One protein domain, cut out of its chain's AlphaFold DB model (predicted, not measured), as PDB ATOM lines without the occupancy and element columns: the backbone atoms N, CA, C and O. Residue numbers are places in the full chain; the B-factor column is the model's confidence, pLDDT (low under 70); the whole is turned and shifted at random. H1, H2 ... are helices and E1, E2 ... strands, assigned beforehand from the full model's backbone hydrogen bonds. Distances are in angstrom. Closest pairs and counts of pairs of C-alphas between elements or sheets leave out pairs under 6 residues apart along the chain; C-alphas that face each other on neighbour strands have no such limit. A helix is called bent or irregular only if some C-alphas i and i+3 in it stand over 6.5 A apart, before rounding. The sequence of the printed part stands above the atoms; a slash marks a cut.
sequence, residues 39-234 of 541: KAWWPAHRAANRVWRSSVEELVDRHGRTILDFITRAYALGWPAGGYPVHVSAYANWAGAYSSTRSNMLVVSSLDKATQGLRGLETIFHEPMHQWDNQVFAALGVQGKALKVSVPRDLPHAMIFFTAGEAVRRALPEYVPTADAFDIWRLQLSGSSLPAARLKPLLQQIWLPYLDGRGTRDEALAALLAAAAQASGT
ATOM      1  N   LYS A  39       4.590  12.106-150.768       94.88
ATOM      2  CA  LYS A  39       5.228  10.872-151.237       94.88
ATOM      3  C   LYS A  39       5.171   9.744-150.204       94.88
ATOM      4  O   LYS A  39       4.887   8.612-150.575       94.88
ATOM      5  N   ALA A  40       5.480  10.033-148.941       96.62
ATOM      6  CA  ALA A  40       5.747   9.001-147.940       96.62
ATOM      7  C   ALA A  40       4.510   8.558-147.138       96.62
ATOM      8  O   ALA A  40       4.378   7.367-146.871       96.62
ATOM      9  N   TRP A  41       3.602   9.473-146.774       96.50
ATOM     10  CA  TRP A  41       2.489   9.159-145.855       96.50
ATOM     11  C   TRP A  41       1.102   9.471-146.418       96.50
ATOM     12  O   TRP A  41       0.140   8.786-146.069       96.50
ATOM     13  N   TRP A  42       0.977  10.461-147.310       94.69
ATOM     14  CA  TRP A  42      -0.331  10.891-147.811       94.69
ATOM     15  C   TRP A  42      -1.174   9.773-148.441       94.69
ATOM     16  O   TRP A  42      -2.359   9.726-148.121       94.69
ATOM     17  N   PRO A  43      -0.637   8.833-149.251       96.00
ATOM     18  CA  PRO A  43      -1.457   7.763-149.819       96.00
ATOM     19  C   PRO A  43      -2.152   6.914-148.745       96.00
ATOM     20  O   PRO A  43      -3.353   6.664-148.846       96.00
ATOM     21  N   ALA A  44      -1.426   6.534-147.688       97.31
ATOM     22  CA  ALA A  44      -1.964   5.739-146.586       97.31
ATOM     23  C   ALA A  44      -2.941   6.548-145.718       97.31
ATOM     24  O   ALA A  44      -4.038   6.079-145.420       97.31
ATOM     25  N   HIS A  45      -2.584   7.784-145.362       96.88
ATOM     26  CA  HIS A  45      -3.438   8.666-144.560       96.88
ATOM     27  C   HIS A  45      -4.744   9.012-145.286       96.88
ATOM     28  O   HIS A  45      -5.821   8.931-144.705       96.88
ATOM     29  N   ARG A  46      -4.678   9.321-146.584       95.50
ATOM     30  CA  ARG A  46      -5.855   9.595-147.415       95.50
ATOM     31  C   ARG A  46      -6.749   8.368-147.561       95.50
ATOM     32  O   ARG A  46      -7.970   8.506-147.540       95.50
ATOM     33  N   ALA A  47      -6.162   7.179-147.709       97.19
ATOM     34  CA  ALA A  47      -6.921   5.933-147.734       97.19
ATOM     35  C   ALA A  47      -7.659   5.707-146.403       97.19
ATOM     36  O   ALA A  47      -8.862   5.460-146.423       97.19
ATOM     37  N   ALA A  48      -6.982   5.887-145.264       97.31
ATOM     38  CA  ALA A  48      -7.600   5.789-143.943       97.31
ATOM     39  C   ALA A  48      -8.723   6.823-143.745       97.31
ATOM     40  O   ALA A  48      -9.815   6.456-143.317       97.31
ATOM     41  N   ASN A  49      -8.504   8.084-144.141       96.88
ATOM     42  CA  ASN A  49      -9.527   9.132-144.097       96.88
ATOM     43  C   ASN A  49     -10.782   8.746-144.894       96.88
ATOM     44  O   ASN A  49     -11.899   8.966-144.433       96.88
ATOM     45  N   ARG A  50     -10.610   8.167-146.090       96.81
ATOM     46  CA  ARG A  50     -11.726   7.729-146.944       96.81
ATOM     47  C   ARG A  50     -12.487   6.556-146.336       96.81
ATOM     48  O   ARG A  50     -13.709   6.600-146.317       96.81
ATOM     49  N   VAL A  51     -11.783   5.552-145.813       97.31
ATOM     50  CA  VAL A  51     -12.408   4.398-145.141       97.31
ATOM     51  C   VAL A  51     -13.207   4.850-143.922       97.31
ATOM     52  O   VAL A  51     -14.366   4.469-143.773       97.31
ATOM     53  N   TRP A  52     -12.610   5.701-143.085       97.75
ATOM     54  CA  TRP A  52     -13.278   6.265-141.917       97.75
ATOM     55  C   TRP A  52     -14.538   7.033-142.319       97.75
ATOM     56  O   TRP A  52     -15.618   6.767-141.797       97.75
ATOM     57  N   ARG A  53     -14.412   7.928-143.311       96.69
ATOM     58  CA  ARG A  53     -15.522   8.730-143.830       96.69
ATOM     59  C   ARG A  53     -16.666   7.839-144.298       96.69
ATOM     60  O   ARG A  53     -17.778   8.019-143.825       96.69
ATOM     61  N   SER A  54     -16.393   6.862-145.161       97.44
ATOM     62  CA  SER A  54     -17.432   5.968-145.676       97.44
ATOM     63  C   SER A  54     -18.113   5.168-144.563       97.44
ATOM     64  O   SER A  54     -19.333   5.044-144.569       97.44
ATOM     65  N   SER A  55     -17.355   4.680-143.573       97.00
ATOM     66  CA  SER A  55     -17.926   3.954-142.432       97.00
ATOM     67  C   SER A  55     -18.844   4.826-141.573       97.00
ATOM     68  O   SER A  55     -19.845   4.325-141.065       97.00
ATOM     69  N   VAL A  56     -18.493   6.095-141.354       97.31
ATOM     70  CA  VAL A  56     -19.276   6.999-140.504       97.31
ATOM     71  C   VAL A  56     -20.451   7.606-141.269       97.31
ATOM     72  O   VAL A  56     -21.529   7.714-140.694       97.31
ATOM     73  N   GLU A  57     -20.301   7.930-142.557       96.38
ATOM     74  CA  GLU A  57     -21.405   8.380-143.421       96.38
ATOM     75  C   GLU A  57     -22.537   7.347-143.456       96.38
ATOM     76  O   GLU A  57     -23.689   7.705-143.239       96.38
ATOM     77  N   GLU A  58     -22.216   6.057-143.581       97.69
ATOM     78  CA  GLU A  58     -23.225   4.992-143.546       97.69
ATOM     79  C   GLU A  58     -24.016   4.968-142.222       97.69
ATOM     80  O   GLU A  58     -25.221   4.711-142.193       97.69
ATOM     81  N   LEU A  59     -23.348   5.256-141.103       97.56
ATOM     82  CA  LEU A  59     -23.986   5.341-139.790       97.56
ATOM     83  C   LEU A  59     -24.822   6.617-139.634       97.56
ATOM     84  O   LEU A  59     -25.886   6.577-139.013       97.56
ATOM     85  N   VAL A  60     -24.366   7.735-140.199       96.56
ATOM     86  CA  VAL A  60     -25.112   8.999-140.237       96.56
ATOM     87  C   VAL A  60     -26.381   8.847-141.068       96.56
ATOM     88  O   VAL A  60     -27.445   9.252-140.604       96.56
ATOM     89  N   ASP A  61     -26.308   8.205-142.230       97.00
ATOM     90  CA  ASP A  61     -27.470   7.965-143.088       97.00
ATOM     91  C   ASP A  61     -28.525   7.109-142.374       97.00
ATOM     92  O   ASP A  61     -29.726   7.372-142.471       97.00
ATOM     93  N   ARG A  62     -28.083   6.109-141.600       97.25
ATOM     94  CA  ARG A  62     -28.974   5.199-140.866       97.25
ATOM     95  C   ARG A  62     -29.546   5.788-139.576       97.25
ATOM     96  O   ARG A  62     -30.717   5.565-139.272       97.25
ATOM     97  N   HIS A  63     -28.737   6.500-138.793       97.50
ATOM     98  CA  HIS A  63     -29.074   6.867-137.409       97.50
ATOM     99  C   HIS A  63     -29.008   8.371-137.128       97.50
ATOM    100  O   HIS A  63     -29.545   8.837-136.121       97.50
ATOM    101  N   GLY A  64     -28.373   9.144-138.008       95.62
ATOM    102  CA  GLY A  64     -28.023  10.540-137.768       95.62
ATOM    103  C   GLY A  64     -29.230  11.431-137.510       95.62
ATOM    104  O   GLY A  64     -29.182  12.256-136.600       95.62
ATOM    105  N   ARG A  65     -30.346  11.237-138.229       95.50
ATOM    106  CA  ARG A  65     -31.566  12.025-137.992       95.50
ATOM    107  C   ARG A  65     -32.150  11.777-136.601       95.50
ATOM    108  O   ARG A  65     -32.445  12.734-135.893       95.50
ATOM    109  N   THR A  66     -32.263  10.513-136.195       96.31
ATOM    110  CA  THR A  66     -32.772  10.120-134.871       96.31
ATOM    111  C   THR A  66     -31.910  10.693-133.748       96.31
ATOM    112  O   THR A  66     -32.441  11.250-132.785       96.31
ATOM    113  N   ILE A  67     -30.585  10.598-133.890       97.81
ATOM    114  CA  ILE A  67     -29.614  11.136-132.928       97.81
ATOM    115  C   ILE A  67     -29.721  12.663-132.854       97.81
ATOM    116  O   ILE A  67     -29.845  13.224-131.765       97.81
ATOM    117  N   LEU A  68     -29.741  13.338-134.006       96.69
ATOM    118  CA  LEU A  68     -29.841  14.792-134.084       96.69
ATOM    119  C   LEU A  68     -31.136  15.313-133.453       96.69
ATOM    120  O   LEU A  68     -31.118  16.265-132.671       96.69
ATOM    121  N   ASP A  69     -32.261  14.680-133.777       96.25
ATOM    122  CA  ASP A  69     -33.570  15.036-133.241       96.25
ATOM    123  C   ASP A  69     -33.615  14.852-131.717       96.25
ATOM    124  O   ASP A  69     -34.211  15.660-131.010       96.25
ATOM    125  N   PHE A  70     -32.958  13.820-131.182       97.25
ATOM    126  CA  PHE A  70     -32.829  13.634-129.737       97.25
ATOM    127  C   PHE A  70     -31.990  14.741-129.084       97.25
ATOM    128  O   PHE A  70     -32.450  15.370-128.131       97.25
ATOM    129  N   ILE A  71     -30.797  15.020-129.616       97.06
ATOM    130  CA  ILE A  71     -29.863  16.008-129.056       97.06
ATOM    131  C   ILE A  71     -30.457  17.424-129.096       97.06
ATOM    132  O   ILE A  71     -30.435  18.143-128.096       97.06
ATOM    133  N   THR A  72     -31.031  17.829-130.231       96.44
ATOM    134  CA  THR A  72     -31.623  19.170-130.391       96.44
ATOM    135  C   THR A  72     -32.843  19.371-129.495       96.44
ATOM    136  O   THR A  72     -32.993  20.448-128.918       96.44
ATOM    137  N   ARG A  73     -33.670  18.332-129.284       95.75
ATOM    138  CA  ARG A  73     -34.757  18.367-128.289       95.75
ATOM    139  C   ARG A  73     -34.235  18.495-126.861       95.75
ATOM    140  O   ARG A  73     -34.756  19.321-126.120       95.75
ATOM    141  N   ALA A  74     -33.212  17.721-126.492       95.75
ATOM    142  CA  ALA A  74     -32.640  17.728-125.144       95.75
ATOM    143  C   ALA A  74     -32.084  19.103-124.737       95.75
ATOM    144  O   ALA A  74     -32.193  19.514-123.587       95.75
ATOM    145  N   TYR A  75     -31.494  19.840-125.677       95.06
ATOM    146  CA  TYR A  75     -30.957  21.171-125.388       95.06
ATOM    147  C   TYR A  75     -31.918  22.305-125.748       95.06
ATOM    148  O   TYR A  75     -31.708  23.433-125.303       95.06
ATOM    149  N   ALA A  76     -32.981  22.028-126.509       94.38
ATOM    150  CA  ALA A  76     -33.822  23.027-127.167       94.38
ATOM    151  C   ALA A  76     -32.981  24.060-127.946       94.38
ATOM    152  O   ALA A  76     -33.202  25.268-127.859       94.38
ATOM    153  N   LEU A  77     -31.976  23.565-128.678       94.19
ATOM    154  CA  LEU A  77     -31.062  24.360-129.495       94.19
ATOM    155  C   LEU A  77     -31.081  23.867-130.941       94.19
ATOM    156  O   LEU A  77     -31.176  22.670-131.214       94.19
ATOM    157  N   GLY A  78     -31.013  24.819-131.869       91.81
ATOM    158  CA  GLY A  78     -31.027  24.543-133.298       91.81
ATOM    159  C   GLY A  78     -29.694  23.998-133.801       91.81
ATOM    160  O   GLY A  78     -28.622  24.386-133.330       91.81
ATOM    161  N   TRP A  79     -29.778  23.135-134.810       91.50
ATOM    162  CA  TRP A  79     -28.637  22.687-135.602       91.50
ATOM    163  C   TRP A  79     -28.609  23.432-136.943       91.50
ATOM    164  O   TRP A  79     -29.680  23.668-137.510       91.50
ATOM    165  N   PRO A  80     -27.435  23.804-137.484       90.69
ATOM    166  CA  PRO A  80     -27.358  24.442-138.794       90.69
ATOM    167  C   PRO A  80     -27.971  23.562-139.888       90.69
ATOM    168  O   PRO A  80     -27.677  22.370-139.963       90.69
ATOM    169  N   ALA A  81     -28.776  24.153-140.777       86.56
ATOM    170  CA  ALA A  81     -29.439  23.416-141.859       86.56
ATOM    171  C   ALA A  81     -28.445  22.729-142.816       86.56
ATOM    172  O   ALA A  81     -28.725  21.644-143.313       86.56
ATOM    173  N   GLY A  82     -27.273  23.337-143.036       85.75
ATOM    174  CA  GLY A  82     -26.180  22.757-143.827       85.75
ATOM    175  C   GLY A  82     -25.283  21.779-143.060       85.75
ATOM    176  O   GLY A  82     -24.306  21.293-143.620       85.75
ATOM    177  N   GLY A  83     -25.583  21.506-141.786       87.81
ATOM    178  CA  GLY A  83     -24.719  20.735-140.900       87.81
ATOM    179  C   GLY A  83     -23.433  21.471-140.516       87.81
ATOM    180  O   GLY A  83     -23.226  22.640-140.851       87.81
ATOM    181  N   TYR A  84     -22.572  20.772-139.781       88.19
ATOM    182  CA  TYR A  84     -21.237  21.254-139.447       88.19
ATOM    183  C   TYR A  84     -20.181  20.526-140.292       88.19
ATOM    184  O   TYR A  84     -20.280  19.307-140.453       88.19
ATOM    185  N   PRO A  85     -19.160  21.230-140.812       87.56
ATOM    186  CA  PRO A  85     -18.100  20.599-141.588       87.56
ATOM    187  C   PRO A  85     -17.186  19.758-140.686       87.56
ATOM    188  O   PRO A  85     -16.528  20.278-139.784       87.56
ATOM    189  N   VAL A  86     -17.118  18.453-140.957       91.19
ATOM    190  CA  VAL A  86     -16.203  17.524-140.280       91.19
ATOM    191  C   VAL A  86     -14.970  17.309-141.152       91.19
ATOM    192  O   VAL A  86     -15.058  16.779-142.260       91.19
ATOM    193  N   HIS A  87     -13.807  17.705-140.644       91.69
ATOM    194  CA  HIS A  87     -12.521  17.509-141.299       91.69
ATOM    195  C   HIS A  87     -11.853  16.241-140.767       91.69
ATOM    196  O   HIS A  87     -11.604  16.095-139.572       91.69
ATOM    197  N   VAL A  88     -11.537  15.317-141.669       93.81
ATOM    198  CA  VAL A  88     -10.918  14.035-141.317       93.81
ATOM    199  C   VAL A  88      -9.418  14.109-141.578       93.81
ATOM    200  O   VAL A  88      -8.984  14.440-142.683       93.81
ATOM    201  N   SER A  89      -8.622  13.794-140.564       93.56
ATOM    202  CA  SER A  89      -7.159  13.772-140.625       93.56
ATOM    203  C   SER A  89      -6.645  12.468-140.032       93.56
ATOM    204  O   SER A  89      -7.250  11.953-139.107       93.56
ATOM    205  N   ALA A  90      -5.501  11.952-140.485       94.44
ATOM    206  CA  ALA A  90      -4.923  10.734-139.907       94.44
ATOM    207  C   ALA A  90      -4.623  10.867-138.406       94.44
ATOM    208  O   ALA A  90      -4.717   9.889-137.672       94.44
ATOM    209  N   TYR A  91      -4.294  12.081-137.961       92.50
ATOM    210  CA  TYR A  91      -4.072  12.424-136.563       92.50
ATOM    211  C   TYR A  91      -4.796  13.728-136.221       92.50
ATOM    212  O   TYR A  91      -4.845  14.654-137.038       92.50
ATOM    213  N   ALA A  92      -5.318  13.800-134.999       90.31
ATOM    214  CA  ALA A  92      -5.892  15.000-134.397       90.31
ATOM    215  C   ALA A  92      -5.063  15.409-133.159       90.31
ATOM    216  O   ALA A  92      -3.836  15.314-133.179       90.31
ATOM    217  N   ASN A  93      -5.706  15.900-132.097       85.06
ATOM    218  CA  ASN A  93      -5.039  16.156-130.819       85.06
ATOM    219  C   ASN A  93      -4.930  14.860-129.980       85.06
ATOM    220  O   ASN A  93      -5.279  13.772-130.434       85.06
ATOM    221  N   TRP A  94      -4.476  14.995-128.732       82.69
ATOM    222  CA  TRP A  94      -4.344  13.888-127.778       82.69
ATOM    223  C   TRP A  94      -5.658  13.140-127.481       82.69
ATOM    224  O   TRP A  94      -5.599  12.005-127.024       82.69
ATOM    225  N   ALA A  95      -6.816  13.765-127.725       83.00
ATOM    226  CA  ALA A  95      -8.141  13.197-127.477       83.00
ATOM    227  C   ALA A  95      -8.740  12.501-128.714       83.00
ATOM    228  O   ALA A  95      -9.860  12.004-128.656       83.00
ATOM    229  N   GLY A  96      -8.033  12.499-129.849       90.12
ATOM    230  CA  GLY A  96      -8.507  11.894-131.097       90.12
ATOM    231  C   GLY A  96      -9.484  12.765-131.895       90.12
ATOM    232  O   GLY A  96      -9.674  12.517-133.087       90.12
ATOM    233  N   ALA A  97     -10.031  13.827-131.304       92.56
ATOM    234  CA  ALA A  97     -10.847  14.830-131.979       92.56
ATOM    235  C   ALA A  97     -10.798  16.186-131.258       92.56
ATOM    236  O   ALA A  97     -10.392  16.289-130.098       92.56
ATOM    237  N   TYR A  98     -11.151  17.250-131.978       89.81
ATOM    238  CA  TYR A  98     -11.389  18.559-131.380       89.81
ATOM    239  C   TYR A  98     -12.308  19.422-132.235       89.81
ATOM    240  O   TYR A  98     -12.366  19.293-133.460       89.81
ATOM    241  N   SER A  99     -12.921  20.402-131.588       89.31
ATOM    242  CA  SER A  99     -13.724  21.439-132.218       89.31
ATOM    243  C   SER A  99     -13.204  22.837-131.887       89.31
ATOM    244  O   SER A  99     -12.496  23.076-130.905       89.31
ATOM    245  N   SER A 100     -13.530  23.803-132.745       83.75
ATOM    246  CA  SER A 100     -13.306  25.220-132.482       83.75
ATOM    247  C   SER A 100     -14.616  25.984-132.567       83.75
ATOM    248  O   SER A 100     -15.212  26.097-133.638       83.75
ATOM    249  N   THR A 101     -15.025  26.569-131.443       77.56
ATOM    250  CA  THR A 101     -16.252  27.374-131.328       77.56
ATOM    251  C   THR A 101     -16.203  28.705-132.075       77.56
ATOM    252  O   THR A 101     -17.223  29.350-132.281       77.56
ATOM    253  N   ARG A 102     -15.010  29.143-132.500       71.25
ATOM    254  CA  ARG A 102     -14.830  30.389-133.264       71.25
ATOM    255  C   ARG A 102     -14.942  30.195-134.770       71.25
ATOM    256  O   ARG A 102     -15.202  31.161-135.476       71.25
ATOM    257  N   SER A 103     -14.678  28.988-135.265       70.06
ATOM    258  CA  SER A 103     -14.586  28.707-136.701       70.06
ATOM    259  C   SER A 103     -15.528  27.599-137.174       70.06
ATOM    260  O   SER A 103     -15.446  27.214-138.343       70.06
ATOM    261  N   ASN A 104     -16.397  27.092-136.285       79.19
ATOM    262  CA  ASN A 104     -17.297  25.955-136.517       79.19
ATOM    263  C   ASN A 104     -16.574  24.738-137.119       79.19
ATOM    264  O   ASN A 104     -17.151  23.985-137.899       79.19
ATOM    265  N   MET A 105     -15.283  24.599-136.815       83.19
ATOM    266  CA  MET A 105     -14.412  23.588-137.397       83.19
ATOM    267  C   MET A 105     -14.315  22.407-136.448       83.19
ATOM    268  O   MET A 105     -14.073  22.603-135.256       83.19
ATOM    269  N   LEU A 106     -14.448  21.203-136.992       90.25
ATOM    270  CA  LEU A 106     -14.344  19.952-136.258       90.25
ATOM    271  C   LEU A 106     -13.322  19.078-136.952       90.25
ATOM    272  O   LEU A 106     -13.367  18.931-138.172       90.25
ATOM    273  N   VAL A 107     -12.396  18.521-136.188       92.44
ATOM    274  CA  VAL A 107     -11.339  17.665-136.713       92.44
ATOM    275  C   VAL A 107     -11.383  16.341-135.982       92.44
ATOM    276  O   VAL A 107     -11.330  16.319-134.755       92.44
ATOM    277  N   VAL A 108     -11.448  15.246-136.734       96.06
ATOM    278  CA  VAL A 108     -11.477  13.885-136.189       96.06
ATOM    279  C   VAL A 108     -10.339  13.064-136.784       96.06
ATOM    280  O   VAL A 108     -10.033  13.168-137.976       96.06
ATOM    281  N   SER A 109      -9.692  12.274-135.931       97.00
ATOM    282  CA  SER A 109      -8.635  11.346-136.313       97.00
ATOM    283  C   SER A 109      -9.212  10.141-137.056       97.00
ATOM    284  O   SER A 109     -10.111   9.484-136.556       97.00
ATOM    285  N   SER A 110      -8.675   9.779-138.219       97.38
ATOM    286  CA  SER A 110      -9.078   8.557-138.918       97.38
ATOM    287  C   SER A 110      -8.364   7.312-138.396       97.38
ATOM    288  O   SER A 110      -8.794   6.203-138.702       97.38
ATOM    289  N   LEU A 111      -7.250   7.462-137.665       95.44
ATOM    290  CA  LEU A 111      -6.441   6.341-137.163       95.44
ATOM    291  C   LEU A 111      -6.655   6.057-135.674       95.44
ATOM    292  O   LEU A 111      -6.181   5.036-135.172       95.44
ATOM    293  N   ASP A 112      -7.349   6.939-134.952       93.25
ATOM    294  CA  ASP A 112      -7.600   6.734-133.530       93.25
ATOM    295  C   ASP A 112      -8.703   5.693-133.322       93.25
ATOM    296  O   ASP A 112      -9.827   5.851-133.802       93.25
ATOM    297  N   LYS A 113      -8.401   4.641-132.556       87.94
ATOM    298  CA  LYS A 113      -9.356   3.581-132.205       87.94
ATOM    299  C   LYS A 113     -10.587   4.120-131.468       87.94
ATOM    300  O   LYS A 113     -11.666   3.552-131.622       87.94
ATOM    301  N   ALA A 114     -10.448   5.204-130.705       87.81
ATOM    302  CA  ALA A 114     -11.541   5.830-129.964       87.81
ATOM    303  C   ALA A 114     -12.554   6.559-130.862       87.81
ATOM    304  O   ALA A 114     -13.617   6.934-130.386       87.81
ATOM    305  N   THR A 115     -12.269   6.706-132.158       94.19
ATOM    306  CA  THR A 115     -13.112   7.444-133.115       94.19
ATOM    307  C   THR A 115     -13.628   6.565-134.256       94.19
ATOM    308  O   THR A 115     -14.141   7.072-135.244       94.19
ATOM    309  N   GLN A 116     -13.502   5.238-134.166       94.06
ATOM    310  CA  GLN A 116     -13.940   4.325-135.231       94.06
ATOM    311  C   GLN A 116     -15.414   3.919-135.075       94.06
ATOM    312  O   GLN A 116     -15.922   3.804-133.955       94.06
ATOM    313  N   GLY A 117     -16.095   3.645-136.193       94.69
ATOM    314  CA  GLY A 117     -17.456   3.096-136.212       94.69
ATOM    315  C   GLY A 117     -18.449   3.905-135.368       94.69
ATOM    316  O   GLY A 117     -18.528   5.125-135.492       94.69
ATOM    317  N   LEU A 118     -19.179   3.230-134.471       96.00
ATOM    318  CA  LEU A 118     -20.168   3.867-133.583       96.00
ATOM    319  C   LEU A 118     -19.569   4.930-132.657       96.00
ATOM    320  O   LEU A 118     -20.257   5.874-132.283       96.00
ATOM    321  N   ARG A 119     -18.283   4.813-132.317       95.56
ATOM    322  CA  ARG A 119     -17.605   5.848-131.535       95.56
ATOM    323  C   ARG A 119     -17.315   7.077-132.371       95.56
ATOM    324  O   ARG A 119     -17.513   8.181-131.894       95.56
ATOM    325  N   GLY A 120     -16.934   6.879-133.632       96.12
ATOM    326  CA  GLY A 120     -16.837   7.961-134.611       96.12
ATOM    327  C   GLY A 120     -18.164   8.684-134.795       96.12
ATOM    328  O   GLY A 120     -18.184   9.911-134.805       96.12
ATOM    329  N   LEU A 121     -19.268   7.928-134.850       97.38
ATOM    330  CA  LEU A 121     -20.623   8.482-134.856       97.38
ATOM    331  C   LEU A 121     -20.892   9.327-133.600       97.38
ATOM    332  O   LEU A 121     -21.336  10.462-133.733       97.38
ATOM    333  N   GLU A 122     -20.593   8.826-132.395       97.81
ATOM    334  CA  GLU A 122     -20.716   9.622-131.162       97.81
ATOM    335  C   GLU A 122     -19.858  10.897-131.228       97.81
ATOM    336  O   GLU A 122     -20.365  11.983-130.952       97.81
ATOM    337  N   THR A 123     -18.592  10.793-131.646       96.56
ATOM    338  CA  THR A 123     -17.650  11.919-131.741       96.56
ATOM    339  C   THR A 123     -18.172  13.037-132.643       96.56
ATOM    340  O   THR A 123     -18.116  14.203-132.257       96.56
ATOM    341  N   ILE A 124     -18.721  12.722-133.823       95.31
ATOM    342  CA  ILE A 124     -19.214  13.757-134.750       95.31
ATOM    343  C   ILE A 124     -20.513  14.432-134.297       95.31
ATOM    344  O   ILE A 124     -20.879  15.451-134.874       95.31
ATOM    345  N   PHE A 125     -21.199  13.898-133.285       96.31
ATOM    346  CA  PHE A 125     -22.308  14.581-132.612       96.31
ATOM    347  C   PHE A 125     -21.857  15.293-131.337       96.31
ATOM    348  O   PHE A 125     -22.347  16.383-131.063       96.31
ATOM    349  N   HIS A 126     -20.890  14.733-130.609       95.81
ATOM    350  CA  HIS A 126     -20.264  15.344-129.440       95.81
ATOM    351  C   HIS A 126     -19.581  16.671-129.790       95.81
ATOM    352  O   HIS A 126     -19.896  17.710-129.216       95.81
ATOM    353  N   GLU A 127     -18.656  16.659-130.749       94.44
ATOM    354  CA  GLU A 127     -17.816  17.821-131.055       94.44
ATOM    355  C   GLU A 127     -18.622  19.063-131.492       94.44
ATOM    356  O   GLU A 127     -18.318  20.169-131.039       94.44
ATOM    357  N   PRO A 128     -19.688  18.953-132.312       93.44
ATOM    358  CA  PRO A 128     -20.510  20.115-132.620       93.44
ATOM    359  C   PRO A 128     -21.392  20.594-131.465       93.44
ATOM    360  O   PRO A 128     -21.833  21.742-131.495       93.44
ATOM    361  N   MET A 129     -21.634  19.794-130.423       94.81
ATOM    362  CA  MET A 129     -22.352  20.287-129.241       94.81
ATOM    363  C   MET A 129     -21.548  21.344-128.476       94.81
ATOM    364  O   MET A 129     -22.156  22.208-127.848       94.81
ATOM    365  N   HIS A 130     -20.216  21.383-128.604       92.56
ATOM    366  CA  HIS A 130     -19.407  22.479-128.051       92.56
ATOM    367  C   HIS A 130     -19.741  23.849-128.658       92.56
ATOM    368  O   HIS A 130     -19.516  24.886-128.036       92.56
ATOM    369  N   GLN A 131     -20.354  23.893-129.846       90.88
ATOM    370  CA  GLN A 131     -20.843  25.147-130.440       90.88
ATOM    371  C   GLN A 131     -21.984  25.775-129.621       90.88
ATOM    372  O   GLN A 131     -22.341  26.937-129.827       90.88
ATOM    373  N   TRP A 132     -22.550  25.017-128.680       92.31
ATOM    374  CA  TRP A 132     -23.574  25.460-127.748       92.31
ATOM    375  C   TRP A 132     -23.044  25.791-126.354       92.31
ATOM    376  O   TRP A 132     -23.847  26.158-125.495       92.31
ATOM    377  N   ASP A 133     -21.730  25.708-126.115       88.94
ATOM    378  CA  ASP A 133     -21.141  25.940-124.792       88.94
ATOM    379  C   ASP A 133     -21.636  27.264-124.191       88.94
ATOM    380  O   ASP A 133     -22.148  27.281-123.075       88.94
ATOM    381  N   ASN A 134     -21.588  28.370-124.944       88.44
ATOM    382  CA  ASN A 134     -22.031  29.682-124.457       88.44
ATOM    383  C   ASN A 134     -23.517  29.700-124.061       88.44
ATOM    384  O   ASN A 134     -23.876  30.273-123.033       88.44
ATOM    385  N   GLN A 135     -24.384  29.078-124.860       92.50
ATOM    386  CA  GLN A 135     -25.824  29.004-124.619       92.50
ATOM    387  C   GLN A 135     -26.127  28.141-123.389       92.50
ATOM    388  O   GLN A 135     -26.947  28.521-122.553       92.50
ATOM    389  N   VAL A 136     -25.436  27.007-123.246       92.50
ATOM    390  CA  VAL A 136     -25.579  26.096-122.102       92.50
ATOM    391  C   VAL A 136     -25.045  26.743-120.824       92.50
ATOM    392  O   VAL A 136     -25.734  26.733-119.803       92.50
ATOM    393  N   PHE A 137     -23.875  27.387-120.875       89.56
ATOM    394  CA  PHE A 137     -23.335  28.165-119.757       89.56
ATOM    395  C   PHE A 137     -24.270  29.311-119.360       89.56
ATOM    396  O   PHE A 137     -24.462  29.545-118.169       89.56
ATOM    397  N   ALA A 138     -24.886  30.003-120.321       90.31
ATOM    398  CA  ALA A 138     -25.860  31.051-120.030       90.31
ATOM    399  C   ALA A 138     -27.113  30.490-119.337       90.31
ATOM    400  O   ALA A 138     -27.544  31.047-118.327       90.31
ATOM    401  N   ALA A 139     -27.659  29.369-119.820       93.31
ATOM    402  CA  ALA A 139     -28.820  28.712-119.216       93.31
ATOM    403  C   ALA A 139     -28.532  28.234-117.783       93.31
ATOM    404  O   ALA A 139     -29.285  28.545-116.859       93.31
ATOM    405  N   LEU A 140     -27.399  27.562-117.566       93.56
ATOM    406  CA  LEU A 140     -26.936  27.180-116.229       93.56
ATOM    407  C   LEU A 140     -26.657  28.406-115.351       93.56
ATOM    408  O   LEU A 140     -26.950  28.389-114.161       93.56
ATOM    409  N   GLY A 141     -26.140  29.493-115.925       90.81
ATOM    410  CA  GLY A 141     -25.885  30.749-115.221       90.81
ATOM    411  C   GLY A 141     -27.159  31.441-114.730       90.81
ATOM    412  O   GLY A 141     -27.147  32.027-113.647       90.81
ATOM    413  N   VAL A 142     -28.268  31.350-115.472       92.06
ATOM    414  CA  VAL A 142     -29.589  31.814-115.010       92.06
ATOM    415  C   VAL A 142     -30.015  31.036-113.764       92.06
ATOM    416  O   VAL A 142     -30.353  31.653-112.752       92.06
ATOM    417  N   GLN A 143     -29.908  29.705-113.795       94.44
ATOM    418  CA  GLN A 143     -30.229  28.863-112.638       94.44
ATOM    419  C   GLN A 143     -29.280  29.126-111.460       94.44
ATOM    420  O   GLN A 143     -29.720  29.245-110.320       94.44
ATOM    421  N   GLY A 144     -27.985  29.304-111.725       90.94
ATOM    422  CA  GLY A 144     -26.978  29.593-110.703       90.94
ATOM    423  C   GLY A 144     -27.234  30.905-109.975       90.94
ATOM    424  O   GLY A 144     -27.113  30.963-108.754       90.94
ATOM    425  N   LYS A 145     -27.682  31.944-110.691       91.50
ATOM    426  CA  LYS A 145     -28.115  33.209-110.075       91.50
ATOM    427  C   LYS A 145     -29.332  33.016-109.171       91.50
ATOM    428  O   LYS A 145     -29.333  33.546-108.064       91.50
ATOM    429  N   ALA A 146     -30.334  32.256-109.616       90.94
ATOM    430  CA  ALA A 146     -31.531  31.975-108.820       90.94
ATOM    431  C   ALA A 146     -31.205  31.172-107.545       90.94
ATOM    432  O   ALA A 146     -31.711  31.478-106.468       90.94
ATOM    433  N   LEU A 147     -30.303  30.195-107.661       89.25
ATOM    434  CA  LEU A 147     -29.875  29.305-106.577       89.25
ATOM    435  C   LEU A 147     -28.735  29.871-105.713       89.25
ATOM    436  O   LEU A 147     -28.411  29.289-104.682       89.25
ATOM    437  N   LYS A 148     -28.123  30.992-106.117       89.62
ATOM    438  CA  LYS A 148     -26.920  31.585-105.501       89.62
ATOM    439  C   LYS A 148     -25.722  30.624-105.446       89.62
ATOM    440  O   LYS A 148     -24.985  30.599-104.464       89.62
ATOM    441  N   VAL A 149     -25.505  29.859-106.515       84.75
ATOM    442  CA  VAL A 149     -24.369  28.930-106.658       84.75
ATOM    443  C   VAL A 149     -23.617  29.172-107.966       84.75
ATOM    444  O   VAL A 149     -24.190  29.615-108.962       84.75
ATOM    445  N   SER A 150     -22.318  28.870-107.981       86.12
ATOM    446  CA  SER A 150     -21.505  28.906-109.198       86.12
ATOM    447  C   SER A 150     -21.709  27.647-110.039       86.12
ATOM    448  O   SER A 150     -21.804  26.551-109.491       86.12
ATOM    449  N   VAL A 151     -21.685  27.788-111.366       87.00
ATOM    450  CA  VAL A 151     -21.700  26.648-112.296       87.00
ATOM    451  C   VAL A 151     -20.351  25.919-112.241       87.00
ATOM    452  O   VAL A 151     -19.332  26.543-112.548       87.00
ATOM    453  N   PRO A 152     -20.302  24.621-111.874       85.38
ATOM    454  CA  PRO A 152     -19.061  23.854-111.919       85.38
ATOM    455  C   PRO A 152     -18.518  23.788-113.347       85.38
ATOM    456  O   PRO A 152     -19.262  23.508-114.287       85.38
ATOM    457  N   ARG A 153     -17.212  24.019-113.512       82.56
ATOM    458  CA  ARG A 153     -16.575  24.165-114.832       82.56
ATOM    459  C   ARG A 153     -16.774  22.949-115.741       82.56
ATOM    460  O   ARG A 153     -17.009  23.122-116.930       82.56
ATOM    461  N   ASP A 154     -16.705  21.744-115.176       86.06
ATOM    462  CA  ASP A 154     -16.834  20.489-115.930       86.06
ATOM    463  C   ASP A 154     -18.285  20.041-116.145       86.06
ATOM    464  O   ASP A 154     -18.515  19.089-116.889       86.06
ATOM    465  N   LEU A 155     -19.273  20.716-115.543       90.06
ATOM    466  CA  LEU A 155     -20.669  20.292-115.650       90.06
ATOM    467  C   LEU A 155     -21.185  20.303-117.102       90.06
ATOM    468  O   LEU A 155     -21.696  19.269-117.531       90.06
ATOM    469  N   PRO A 156     -21.014  21.377-117.899       91.56
ATOM    470  CA  PRO A 156     -21.481  21.382-119.288       91.56
ATOM    471  C   PRO A 156     -20.801  20.316-120.150       91.56
ATOM    472  O   PRO A 156     -21.462  19.617-120.909       91.56
ATOM    473  N   HIS A 157     -19.490  20.124-119.986       91.69
ATOM    474  CA  HIS A 157     -18.744  19.130-120.758       91.69
ATOM    475  C   HIS A 157     -19.171  17.695-120.403       91.69
ATOM    476  O   HIS A 157     -19.375  16.863-121.287       91.69
ATOM    477  N   ALA A 158     -19.403  17.414-119.117       93.56
ATOM    478  CA  ALA A 158     -19.954  16.136-118.674       93.56
ATOM    479  C   ALA A 158     -21.359  15.882-119.257       93.56
ATOM    480  O   ALA A 158     -21.664  14.755-119.651       93.56
ATOM    481  N   MET A 159     -22.197  16.920-119.366       95.75
ATOM    482  CA  MET A 159     -23.507  16.817-120.018       95.75
ATOM    483  C   MET A 159     -23.394  16.496-121.514       95.75
ATOM    484  O   MET A 159     -24.204  15.711-122.015       95.75
ATOM    485  N   ILE A 160     -22.407  17.056-122.222       95.38
ATOM    486  CA  ILE A 160     -22.153  16.753-123.639       95.38
ATOM    487  C   ILE A 160     -21.782  15.275-123.806       95.38
ATOM    488  O   ILE A 160     -22.467  14.571-124.550       95.38
ATOM    489  N   PHE A 161     -20.788  14.779-123.056       95.25
ATOM    490  CA  PHE A 161     -20.413  13.356-123.067       95.25
ATOM    491  C   PHE A 161     -21.608  12.444-122.796       95.25
ATOM    492  O   PHE A 161     -21.858  11.498-123.540       95.25
ATOM    493  N   PHE A 162     -22.367  12.748-121.741       97.38
ATOM    494  CA  PHE A 162     -23.507  11.933-121.347       97.38
ATOM    495  C   PHE A 162     -24.595  11.917-122.420       97.38
ATOM    496  O   PHE A 162     -25.108  10.858-122.767       97.38
ATOM    497  N   THR A 163     -24.942  13.083-122.969       98.06
ATOM    498  CA  THR A 163     -26.058  13.193-123.916       98.06
ATOM    499  C   THR A 163     -25.703  12.623-125.286       98.06
ATOM    500  O   THR A 163     -26.543  11.950-125.876       98.06
ATOM    501  N   ALA A 164     -24.480  12.836-125.785       97.62
ATOM    502  CA  ALA A 164     -24.032  12.265-127.058       97.62
ATOM    503  C   ALA A 164     -23.984  10.730-126.991       97.62
ATOM    504  O   ALA A 164     -24.548  10.053-127.853       97.62
ATOM    505  N   GLY A 165     -23.395  10.180-125.924       97.50
ATOM    506  CA  GLY A 165     -23.358   8.738-125.693       97.50
ATOM    507  C   GLY A 165     -24.750   8.123-125.557       97.50
ATOM    508  O   GLY A 165     -25.045   7.101-126.177       97.50
ATOM    509  N   GLU A 166     -25.640   8.776-124.807       97.81
ATOM    510  CA  GLU A 166     -27.028   8.339-124.643       97.81
ATOM    511  C   GLU A 166     -27.817   8.398-125.959       97.81
ATOM    512  O   GLU A 166     -28.619   7.506-126.235       97.81
ATOM    513  N   ALA A 167     -27.569   9.401-126.805       97.81
ATOM    514  CA  ALA A 167     -28.214   9.520-128.109       97.81
ATOM    515  C   ALA A 167     -27.863   8.339-129.029       97.81
ATOM    516  O   ALA A 167     -28.756   7.746-129.639       97.81
ATOM    517  N   VAL A 168     -26.582   7.955-129.090       97.94
ATOM    518  CA  VAL A 168     -26.142   6.788-129.872       97.94
ATOM    519  C   VAL A 168     -26.669   5.493-129.258       97.94
ATOM    520  O   VAL A 168     -27.220   4.666-129.979       97.94
ATOM    521  N   ARG A 169     -26.594   5.336-127.929       97.38
ATOM    522  CA  ARG A 169     -27.110   4.153-127.220       97.38
ATOM    523  C   ARG A 169     -28.611   3.941-127.438       97.38
ATOM    524  O   ARG A 169     -29.072   2.809-127.500       97.38
ATOM    525  N   ARG A 170     -29.402   5.009-127.580       95.00
ATOM    526  CA  ARG A 170     -30.835   4.889-127.916       95.00
ATOM    527  C   ARG A 170     -31.076   4.437-129.347       95.00
ATOM    528  O   ARG A 170     -32.036   3.713-129.589       95.00
ATOM    529  N   ALA A 171     -30.234   4.869-130.282       94.31
ATOM    530  CA  ALA A 171     -30.300   4.390-131.657       94.31
ATOM    531  C   ALA A 171     -29.820   2.932-131.777       94.31
ATOM    532  O   ALA A 171     -30.311   2.204-132.637       94.31
ATOM    533  N   LEU A 172     -28.872   2.527-130.924       94.94
ATOM    534  CA  LEU A 172     -28.160   1.247-130.948       94.94
ATOM    535  C   LEU A 172     -27.943   0.743-129.504       94.94
ATOM    536  O   LEU A 172     -26.936   1.088-128.880       94.94
ATOM    537  N   PRO A 173     -28.888  -0.031-128.938       93.25
ATOM    538  CA  PRO A 173     -28.888  -0.418-127.522       93.25
ATOM    539  C   PRO A 173     -27.644  -1.166-127.026       93.25
ATOM    540  O   PRO A 173     -27.334  -1.106-125.837       93.25
ATOM    541  N   GLU A 174     -26.933  -1.864-127.910       90.88
ATOM    542  CA  GLU A 174     -25.690  -2.588-127.627       90.88
ATOM    543  C   GLU A 174     -24.464  -1.675-127.480       90.88
ATOM    544  O   GLU A 174     -23.397  -2.117-127.046       90.88
ATOM    545  N   TYR A 175     -24.592  -0.404-127.857       95.81
ATOM    546  CA  TYR A 175     -23.491   0.541-127.825       95.81
ATOM    547  C   TYR A 175     -23.125   0.950-126.394       95.81
ATOM    548  O   TYR A 175     -23.971   1.355-125.598       95.81
ATOM    549  N   VAL A 176     -21.825   0.908-126.087       95.06
ATOM    550  CA  VAL A 176     -21.262   1.440-124.841       95.06
ATOM    551  C   VAL A 176     -20.681   2.832-125.116       95.06
ATOM    552  O   VAL A 176     -19.675   2.911-125.840       95.06
ATOM    553  N   PRO A 177     -21.254   3.902-124.521       96.25
ATOM    554  CA  PRO A 177     -20.776   5.275-124.674       96.25
ATOM    555  C   PRO A 177     -19.262   5.423-124.531       96.25
ATOM    556  O   PRO A 177     -18.635   4.753-123.706       96.25
ATOM    557  N   THR A 178     -18.660   6.327-125.302       92.19
ATOM    558  CA  THR A 178     -17.204   6.555-125.290       92.19
ATOM    559  C   THR A 178     -16.703   6.937-123.904       92.19
ATOM    560  O   THR A 178     -15.685   6.406-123.455       92.19
ATOM    561  N   ALA A 179     -17.455   7.764-123.177       91.69
ATOM    562  CA  ALA A 179     -17.085   8.141-121.818       91.69
ATOM    563  C   ALA A 179     -17.016   6.944-120.846       91.69
ATOM    564  O   ALA A 179     -16.186   6.936-119.937       91.69
ATOM    565  N   ASP A 180     -17.852   5.923-121.058       91.94
ATOM    566  CA  ASP A 180     -17.863   4.694-120.260       91.94
ATOM    567  C   ASP A 180     -16.766   3.720-120.688       91.94
ATOM    568  O   ASP A 180     -16.065   3.167-119.846       91.94
ATOM    569  N   ALA A 181     -16.586   3.528-121.993       89.25
ATOM    570  CA  ALA A 181     -15.639   2.550-122.519       89.25
ATOM    571  C   ALA A 181     -14.168   2.915-122.284       89.25
ATOM    572  O   ALA A 181     -13.325   2.023-122.212       89.25
ATOM    573  N   PHE A 182     -13.863   4.210-122.185       84.25
ATOM    574  CA  PHE A 182     -12.505   4.719-121.971       84.25
ATOM    575  C   PHE A 182     -12.302   5.337-120.587       84.25
ATOM    576  O   PHE A 182     -11.328   6.059-120.383       84.25
ATOM    577  N   ASP A 183     -13.202   5.066-119.634       82.38
ATOM    578  CA  ASP A 183     -13.075   5.543-118.252       82.38
ATOM    579  C   ASP A 183     -12.903   7.078-118.145       82.38
ATOM    580  O   ASP A 183     -12.298   7.590-117.202       82.38
ATOM    581  N   ILE A 184     -13.479   7.844-119.082       84.06
ATOM    582  CA  ILE A 184     -13.364   9.315-119.131       84.06
ATOM    583  C   ILE A 184     -13.912   9.954-117.851       84.06
ATOM    584  O   ILE A 184     -13.390  10.960-117.378       84.06
ATOM    585  N   TRP A 185     -14.903   9.324-117.217       84.94
ATOM    586  CA  TRP A 185     -15.435   9.754-115.923       84.94
ATOM    587  C   TRP A 185     -14.393   9.766-114.796       84.94
ATOM    588  O   TRP A 185     -14.596  10.438-113.791       84.94
ATOM    589  N   ARG A 186     -13.275   9.045-114.930       75.88
ATOM    590  CA  ARG A 186     -12.178   9.059-113.950       75.88
ATOM    591  C   ARG A 186     -11.226  10.241-114.135       75.88
ATOM    592  O   ARG A 186     -10.388  10.466-113.262       75.88
ATOM    593  N   LEU A 187     -11.336  10.971-115.244       69.50
ATOM    594  CA  LEU A 187     -10.483  12.108-115.565       69.50
ATOM    595  C   LEU A 187     -11.027  13.408-114.958       69.50
ATOM    596  O   LEU A 187     -12.218  13.554-114.671       69.50
ATOM    597  N   GLN A 188     -10.135  14.385-114.803       67.62
ATOM    598  CA  GLN A 188     -10.515  15.792-114.692       67.62
ATOM    599  C   GLN A 188     -10.650  16.327-116.120       67.62
ATOM    600  O   GLN A 188      -9.645  16.420-116.820       67.62
ATOM    601  N   LEU A 189     -11.869  16.634-116.577       75.06
ATOM    602  CA  LEU A 189     -12.111  16.920-117.997       75.06
ATOM    603  C   LEU A 189     -11.426  18.222-118.421       75.06
ATOM    604  O   LEU A 189     -10.580  18.221-119.308       75.06
ATOM    605  N   SER A 190     -11.754  19.332-117.757       66.00
ATOM    606  CA  SER A 190     -11.231  20.669-118.088       66.00
ATOM    607  C   SER A 190     -10.357  21.237-116.961       66.00
ATOM    608  O   SER A 190     -10.258  22.458-116.801       66.00
ATOM    609  N   GLY A 191      -9.752  20.359-116.150       54.50
ATOM    610  CA  GLY A 191      -8.966  20.730-114.966       54.50
ATOM    611  C   GLY A 191      -9.809  21.331-113.832       54.50
ATOM    612  O   GLY A 191      -9.403  22.318-113.222       54.50
ATOM    613  N   SER A 192     -11.022  20.811-113.612       58.03
ATOM    614  CA  SER A 192     -11.981  21.283-112.597       58.03
ATOM    615  C   SER A 192     -11.720  20.715-111.196       58.03
ATOM    616  O   SER A 192     -11.140  19.642-111.040       58.03
ATOM    617  N   SER A 193     -12.236  21.409-110.175       55.81
ATOM    618  CA  SER A 193     -12.266  20.971-108.772       55.81
ATOM    619  C   SER A 193     -13.296  19.873-108.482       55.81
ATOM    620  O   SER A 193     -13.130  19.136-107.514       55.81
ATOM    621  N   LEU A 194     -14.347  19.747-109.302       68.25
ATOM    622  CA  LEU A 194     -15.344  18.676-109.191       68.25
ATOM    623  C   LEU A 194     -15.018  17.551-110.193       68.25
ATOM    624  O   LEU A 194     -15.165  17.782-111.396       68.25
ATOM    625  N   PRO A 195     -14.609  16.349-109.740       72.94
ATOM    626  CA  PRO A 195     -14.282  15.239-110.634       72.94
ATOM    627  C   PRO A 195     -15.500  14.747-111.423       72.94
ATOM    628  O   PRO A 195     -16.596  14.625-110.867       72.94
ATOM    629  N   ALA A 196     -15.301  14.359-112.686       80.75
ATOM    630  CA  ALA A 196     -16.371  13.844-113.547       80.75
ATOM    631  C   ALA A 196     -17.070  12.597-112.963       80.75
ATOM    632  O   ALA A 196     -18.271  12.401-113.166       80.75
ATOM    633  N   ALA A 197     -16.362  11.813-112.147       81.06
ATOM    634  CA  ALA A 197     -16.900  10.660-111.429       81.06
ATOM    635  C   ALA A 197     -18.052  11.033-110.485       81.06
ATOM    636  O   ALA A 197     -18.961  10.229-110.292       81.06
ATOM    637  N   ARG A 198     -18.051  12.255-109.930       83.12
ATOM    638  CA  ARG A 198     -19.149  12.769-109.095       83.12
ATOM    639  C   ARG A 198     -20.305  13.322-109.922       83.12
ATOM    640  O   ARG A 198     -21.432  13.348-109.444       83.12
ATOM    641  N   LEU A 199     -20.047  13.740-111.159       88.50
ATOM    642  CA  LEU A 199     -21.068  14.267-112.064       88.50
ATOM    643  C   LEU A 199     -21.894  13.158-112.720       88.50
ATOM    644  O   LEU A 199     -23.101  13.320-112.878       88.50
ATOM    645  N   LYS A 200     -21.282  12.015-113.062       92.44
ATOM    646  CA  LYS A 200     -21.983  10.912-113.740       92.44
ATOM    647  C   LYS A 200     -23.241  10.430-112.989       92.44
ATOM    648  O   LYS A 200     -24.289  10.370-113.632       92.44
ATOM    649  N   PRO A 201     -23.212  10.132-111.674       90.88
ATOM    650  CA  PRO A 201     -24.418   9.720-110.954       90.88
ATOM    651  C   PRO A 201     -25.509  10.794-110.964       90.88
ATOM    652  O   PRO A 201     -26.682  10.466-111.110       90.88
ATOM    653  N   LEU A 202     -25.136  12.076-110.879       93.94
ATOM    654  CA  LEU A 202     -26.091  13.187-110.943       93.94
ATOM    655  C   LEU A 202     -26.761  13.266-112.317       93.94
ATOM    656  O   LEU A 202     -27.974  13.436-112.408       93.94
ATOM    657  N   LEU A 203     -25.995  13.071-113.394       97.38
ATOM    658  CA  LEU A 203     -26.537  13.006-114.752       97.38
ATOM    659  C   LEU A 203     -27.492  11.815-114.913       97.38
ATOM    660  O   LEU A 203     -28.576  11.975-115.462       97.38
ATOM    661  N   GLN A 204     -27.158  10.646-114.363       96.19
ATOM    662  CA  GLN A 204     -28.043   9.474-114.387       96.19
ATOM    663  C   GLN A 204     -29.332   9.677-113.575       96.19
ATOM    664  O   GLN A 204     -30.389   9.194-113.972       96.19
ATOM    665  N   GLN A 205     -29.259  10.372-112.441       95.50
ATOM    666  CA  GLN A 205     -30.394  10.549-111.529       95.50
ATOM    667  C   GLN A 205     -31.295  11.731-111.889       95.50
ATOM    668  O   GLN A 205     -32.469  11.711-111.536       95.50
ATOM    669  N   ILE A 206     -30.758  12.757-112.554       97.44
ATOM    670  CA  ILE A 206     -31.452  14.032-112.785       97.44
ATOM    671  C   ILE A 206     -31.609  14.307-114.279       97.44
ATOM    672  O   ILE A 206     -32.717  14.555-114.750       97.44
ATOM    673  N   TRP A 207     -30.514  14.234-115.041       97.88
ATOM    674  CA  TRP A 207     -30.530  14.576-116.464       97.88
ATOM    675  C   TRP A 207     -31.198  13.494-117.317       97.88
ATOM    676  O   TRP A 207     -32.039  13.809-118.150       97.88
ATOM    677  N   LEU A 208     -30.896  12.215-117.077       97.50
ATOM    678  CA  LEU A 208     -31.480  11.096-117.820       97.50
ATOM    679  C   LEU A 208     -33.019  11.030-117.717       97.50
ATOM    680  O   LEU A 208     -33.654  10.910-118.761       97.50
ATOM    681  N   PRO A 209     -33.659  11.191-116.538       97.69
ATOM    682  CA  PRO A 209     -35.111  11.348-116.454       97.69
ATOM    683  C   PRO A 209     -35.683  12.429-117.371       97.69
ATOM    684  O   PRO A 209     -36.710  12.200-118.006       97.69
ATOM    685  N   TYR A 210     -35.017  13.581-117.464       97.94
ATOM    686  CA  TYR A 210     -35.417  14.647-118.375       97.94
ATOM    687  C   TYR A 210     -35.238  14.247-119.844       97.94
ATOM    688  O   TYR A 210     -36.144  14.460-120.649       97.94
ATOM    689  N   LEU A 211     -34.130  13.580-120.184       97.12
ATOM    690  CA  LEU A 211     -33.934  12.993-121.514       97.12
ATOM    691  C   LEU A 211     -35.016  11.949-121.867       97.12
ATOM    692  O   LEU A 211     -35.315  11.752-123.045       97.12
ATOM    693  N   ASP A 212     -35.634  11.317-120.863       95.81
ATOM    694  CA  ASP A 212     -36.789  10.413-120.991       95.81
ATOM    695  C   ASP A 212     -38.149  11.131-121.045       95.81
ATOM    696  O   ASP A 212     -39.195  10.481-121.050       95.81
ATOM    697  N   GLY A 213     -38.163  12.464-121.086       95.19
ATOM    698  CA  GLY A 213     -39.382  13.269-121.160       95.19
ATOM    699  C   GLY A 213     -40.039  13.556-119.808       95.19
ATOM    700  O   GLY A 213     -41.203  13.953-119.777       95.19
ATOM    701  N   ARG A 214     -39.332  13.363-118.685       96.12
ATOM    702  CA  ARG A 214     -39.839  13.717-117.349       96.12
ATOM    703  C   ARG A 214     -39.411  15.127-116.948       96.12
ATOM    704  O   ARG A 214     -38.226  15.402-116.801       96.12
ATOM    705  N   GLY A 215     -40.393  15.984-116.678       95.31
ATOM    706  CA  GLY A 215     -40.158  17.371-116.274       95.31
ATOM    707  C   GLY A 215     -39.675  18.254-117.426       95.31
ATOM    708  O   GLY A 215     -39.729  17.880-118.599       95.31
ATOM    709  N   THR A 216     -39.223  19.456-117.089       96.00
ATOM    710  CA  THR A 216     -38.735  20.452-118.047       96.00
ATOM    711  C   THR A 216     -37.211  20.558-118.035       96.00
ATOM    712  O   THR A 216     -36.541  20.183-117.071       96.00
ATOM    713  N   ARG A 217     -36.646  21.121-119.112       95.06
ATOM    714  CA  ARG A 217     -35.196  21.342-119.229       95.06
ATOM    715  C   ARG A 217     -34.682  22.198-118.079       95.06
ATOM    716  O   ARG A 217     -33.671  21.874-117.469       95.06
ATOM    717  N   ASP A 218     -35.379  23.289-117.788       95.25
ATOM    718  CA  ASP A 218     -34.921  24.272-116.813       95.25
ATOM    719  C   ASP A 218     -35.003  23.720-115.377       95.25
ATOM    720  O   ASP A 218     -34.086  23.961-114.593       95.25
ATOM    721  N   GLU A 219     -36.007  22.890-115.058       95.75
ATOM    722  CA  GLU A 219     -36.062  22.131-113.795       95.75
ATOM    723  C   GLU A 219     -34.883  21.161-113.664       95.75
ATOM    724  O   GLU A 219     -34.229  21.117-112.620       95.75
ATOM    725  N   ALA A 220     -34.568  20.414-114.727       97.38
ATOM    726  CA  ALA A 220     -33.450  19.478-114.728       97.38
ATOM    727  C   ALA A 220     -32.099  20.197-114.578       97.38
ATOM    728  O   ALA A 220     -31.262  19.765-113.787       97.38
ATOM    729  N   LEU A 221     -31.898  21.321-115.277       96.38
ATOM    730  CA  LEU A 221     -30.696  22.153-115.145       96.38
ATOM    731  C   LEU A 221     -30.557  22.728-113.729       96.38
ATOM    732  O   LEU A 221     -29.460  22.704-113.172       96.38
ATOM    733  N   ALA A 222     -31.649  23.216-113.134       95.81
ATOM    734  CA  ALA A 222     -31.647  23.743-111.772       95.81
ATOM    735  C   ALA A 222     -31.313  22.654-110.742       95.81
ATOM    736  O   ALA A 222     -30.432  22.850-109.904       95.81
ATOM    737  N   ALA A 223     -31.962  21.489-110.833       95.94
ATOM    738  CA  ALA A 223     -31.711  20.360-109.941       95.94
ATOM    739  C   ALA A 223     -30.272  19.837-110.075       95.94
ATOM    740  O   ALA A 223     -29.595  19.608-109.070       95.94
ATOM    741  N   LEU A 224     -29.780  19.705-111.310       95.38
ATOM    742  CA  LEU A 224     -28.424  19.249-111.590       95.38
ATOM    743  C   LEU A 224     -27.389  20.226-111.023       95.38
ATOM    744  O   LEU A 224     -26.423  19.801-110.390       95.38
ATOM    745  N   LEU A 225     -27.612  21.530-111.194       93.12
ATOM    746  CA  LEU A 225     -26.732  22.561-110.662       93.12
ATOM    747  C   LEU A 225     -26.744  22.601-109.129       93.12
ATOM    748  O   LEU A 225     -25.680  22.686-108.520       93.12
ATOM    749  N   ALA A 226     -27.914  22.493-108.494       90.62
ATOM    750  CA  ALA A 226     -28.027  22.434-107.038       90.62
ATOM    751  C   ALA A 226     -27.283  21.219-106.458       90.62
ATOM    752  O   ALA A 226     -26.555  21.352-105.470       90.62
ATOM    753  N   ALA A 227     -27.427  20.048-107.081       89.38
ATOM    754  CA  ALA A 227     -26.741  18.832-106.657       89.38
ATOM    755  C   ALA A 227     -25.223  18.913-106.897       89.38
ATOM    756  O   ALA A 227     -24.433  18.545-106.029       89.38
ATOM    757  N   ALA A 228     -24.799  19.457-108.040       87.38
ATOM    758  CA  ALA A 228     -23.384  19.627-108.350       87.38
ATOM    759  C   ALA A 228     -22.713  20.676-107.445       87.38
ATOM    760  O   ALA A 228     -21.559  20.500-107.060       87.38
ATOM    761  N   ALA A 229     -23.429  21.734-107.051       81.50
ATOM    762  CA  ALA A 229     -22.949  22.716-106.081       81.50
ATOM    763  C   ALA A 229     -22.779  22.105-104.682       81.50
ATOM    764  O   ALA A 229     -21.749  22.322-104.052       81.50
ATOM    765  N   GLN A 230     -23.726  21.278-104.227       78.56
ATOM    766  CA  GLN A 230     -23.581  20.513-102.980       78.56
ATOM    767  C   GLN A 230     -22.375  19.567-103.039       78.56
ATOM    768  O   GLN A 230     -21.560  19.550-102.119       78.56
ATOM    769  N   ALA A 231     -22.200  18.856-104.155       73.38
ATOM    770  CA  ALA A 231     -21.047  17.984-104.375       73.38
ATOM    771  C   ALA A 231     -19.710  18.749-104.477       73.38
ATOM    772  O   ALA A 231     -18.659  18.172-104.203       73.38
ATOM    773  N   SER A 232     -19.746  20.029-104.865       66.81
ATOM    774  CA  SER A 232     -18.579  20.926-104.917       66.81
ATOM    775  C   SER A 232     -18.273  21.586-103.566       66.81
ATOM    776  O   SER A 232     -17.136  21.979-103.331       66.81
ATOM    777  N   GLY A 233     -19.278  21.734-102.696       56.97
ATOM    778  CA  GLY A 233     -19.169  22.376-101.383       56.97
ATOM    779  C   GLY A 233     -18.646  21.466-100.269       56.97
ATOM    780  O   GLY A 233     -18.318  21.955 -99.191       56.97
ATOM    781  N   THR A 234     -18.537  20.156-100.501       60.25
ATOM    782  CA  THR A 234     -17.879  19.253 -99.553       60.25
ATOM    783  C   THR A 234     -16.366  19.350 -99.716       60.25
ATOM    784  O   THR A 234     -15.827  18.848-100.705       60.25
TER     785      THR A 234
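Overview. This is residues 39 to 234 of the 541 residues of an uncharacterized protein of Acidobacteria bacterium (UniProt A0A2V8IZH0). An elongated, mostly helical body has a small three-stranded sheet with H1a and H2a over one face towards one end, and the helical hairpin H5 and H6 with H2b across H6 towards the other. H3 lies in the middle between these two parts, with H1b, H2a, H4 and H5 packed round it. The printed part has 196 residues with six named helices and three named strands, in the order H1 E1 E2 E3 H2 H3 H4 H5 H6; the mixed sheet runs E1 E3 E2. It is compact, with a radius of gyration of the C-alphas of 17.2 A, and spans 59 by 33 by 31 A.

Along the chain. H1, residues 42 to 75, begins with C-alpha 42 at (-0.331, 10.891, -147.811). By its hydrogen bonds it was assigned as one helix, but it is bent, with C-alphas 62 and 65 7.8 A apart; its arms are H1a, residues 42 to 62, 30.0 A, and H1b, residues 65 to 75, 15.6 A. E1 is residues 86 to 89, E2 97 to 100 and E3 105 to 109. H2, residues 117 to 147, also assigned as one helix by its hydrogen bonds, is bent, with C-alphas 131 and 134 7.6 A apart; its arms are H2a, 117 to 131, 23.0 A, and H2b, 134 to 147, 19.5 A. H3 is residues 155 to 171, 24.5 A, and H4 178 to 181. H5, residues 196 to 211, 19.3 A, has a kink of 47 degrees near residue 203. H6, residues 217 to 233, 24.0 A, ends with C-alpha 233 at (-19.169, 22.376, -101.383).

Arrangement. H3 is the hub. H1b touches it at Ile 67 and Ala 167, 5.3 A between C-alphas, and H2a at His 126 and Ala 164, 5.4 A. H1a and H2a are on the same face of the sheet, two layers, helices on one face. E1 and E3 are parallel, with N 87 and O 106 2.8 A apart; E3 and E2 are an antiparallel hairpin, with N 98 and O 107 2.9 A apart. H5 and H6 form a helical hairpin, closest at C-alphas 207 and 220, 6.0 A. H2b touches H6, closest at C-alphas 143 and 222, 5.4 A. Every O i to N i+4 pair is within hydrogen-bond range in H1b, H2b, H3 and H6, but 16 of 17 in H1a, 7 of 11 in H2a and 7 of 12 in H5; H4 is too short for such a pair.

Size, cuts and confidence. The C-alphas of Lys 39 and Ala 146, the two farthest apart, are 60.0 A apart. The printed part has no cut. The link from H4 to H5, residues 182 to 195, is long. Mean pLDDT of the printed part is 90.7; residues 187 to 188, 190 to 194 and 232 to 234 are under 70.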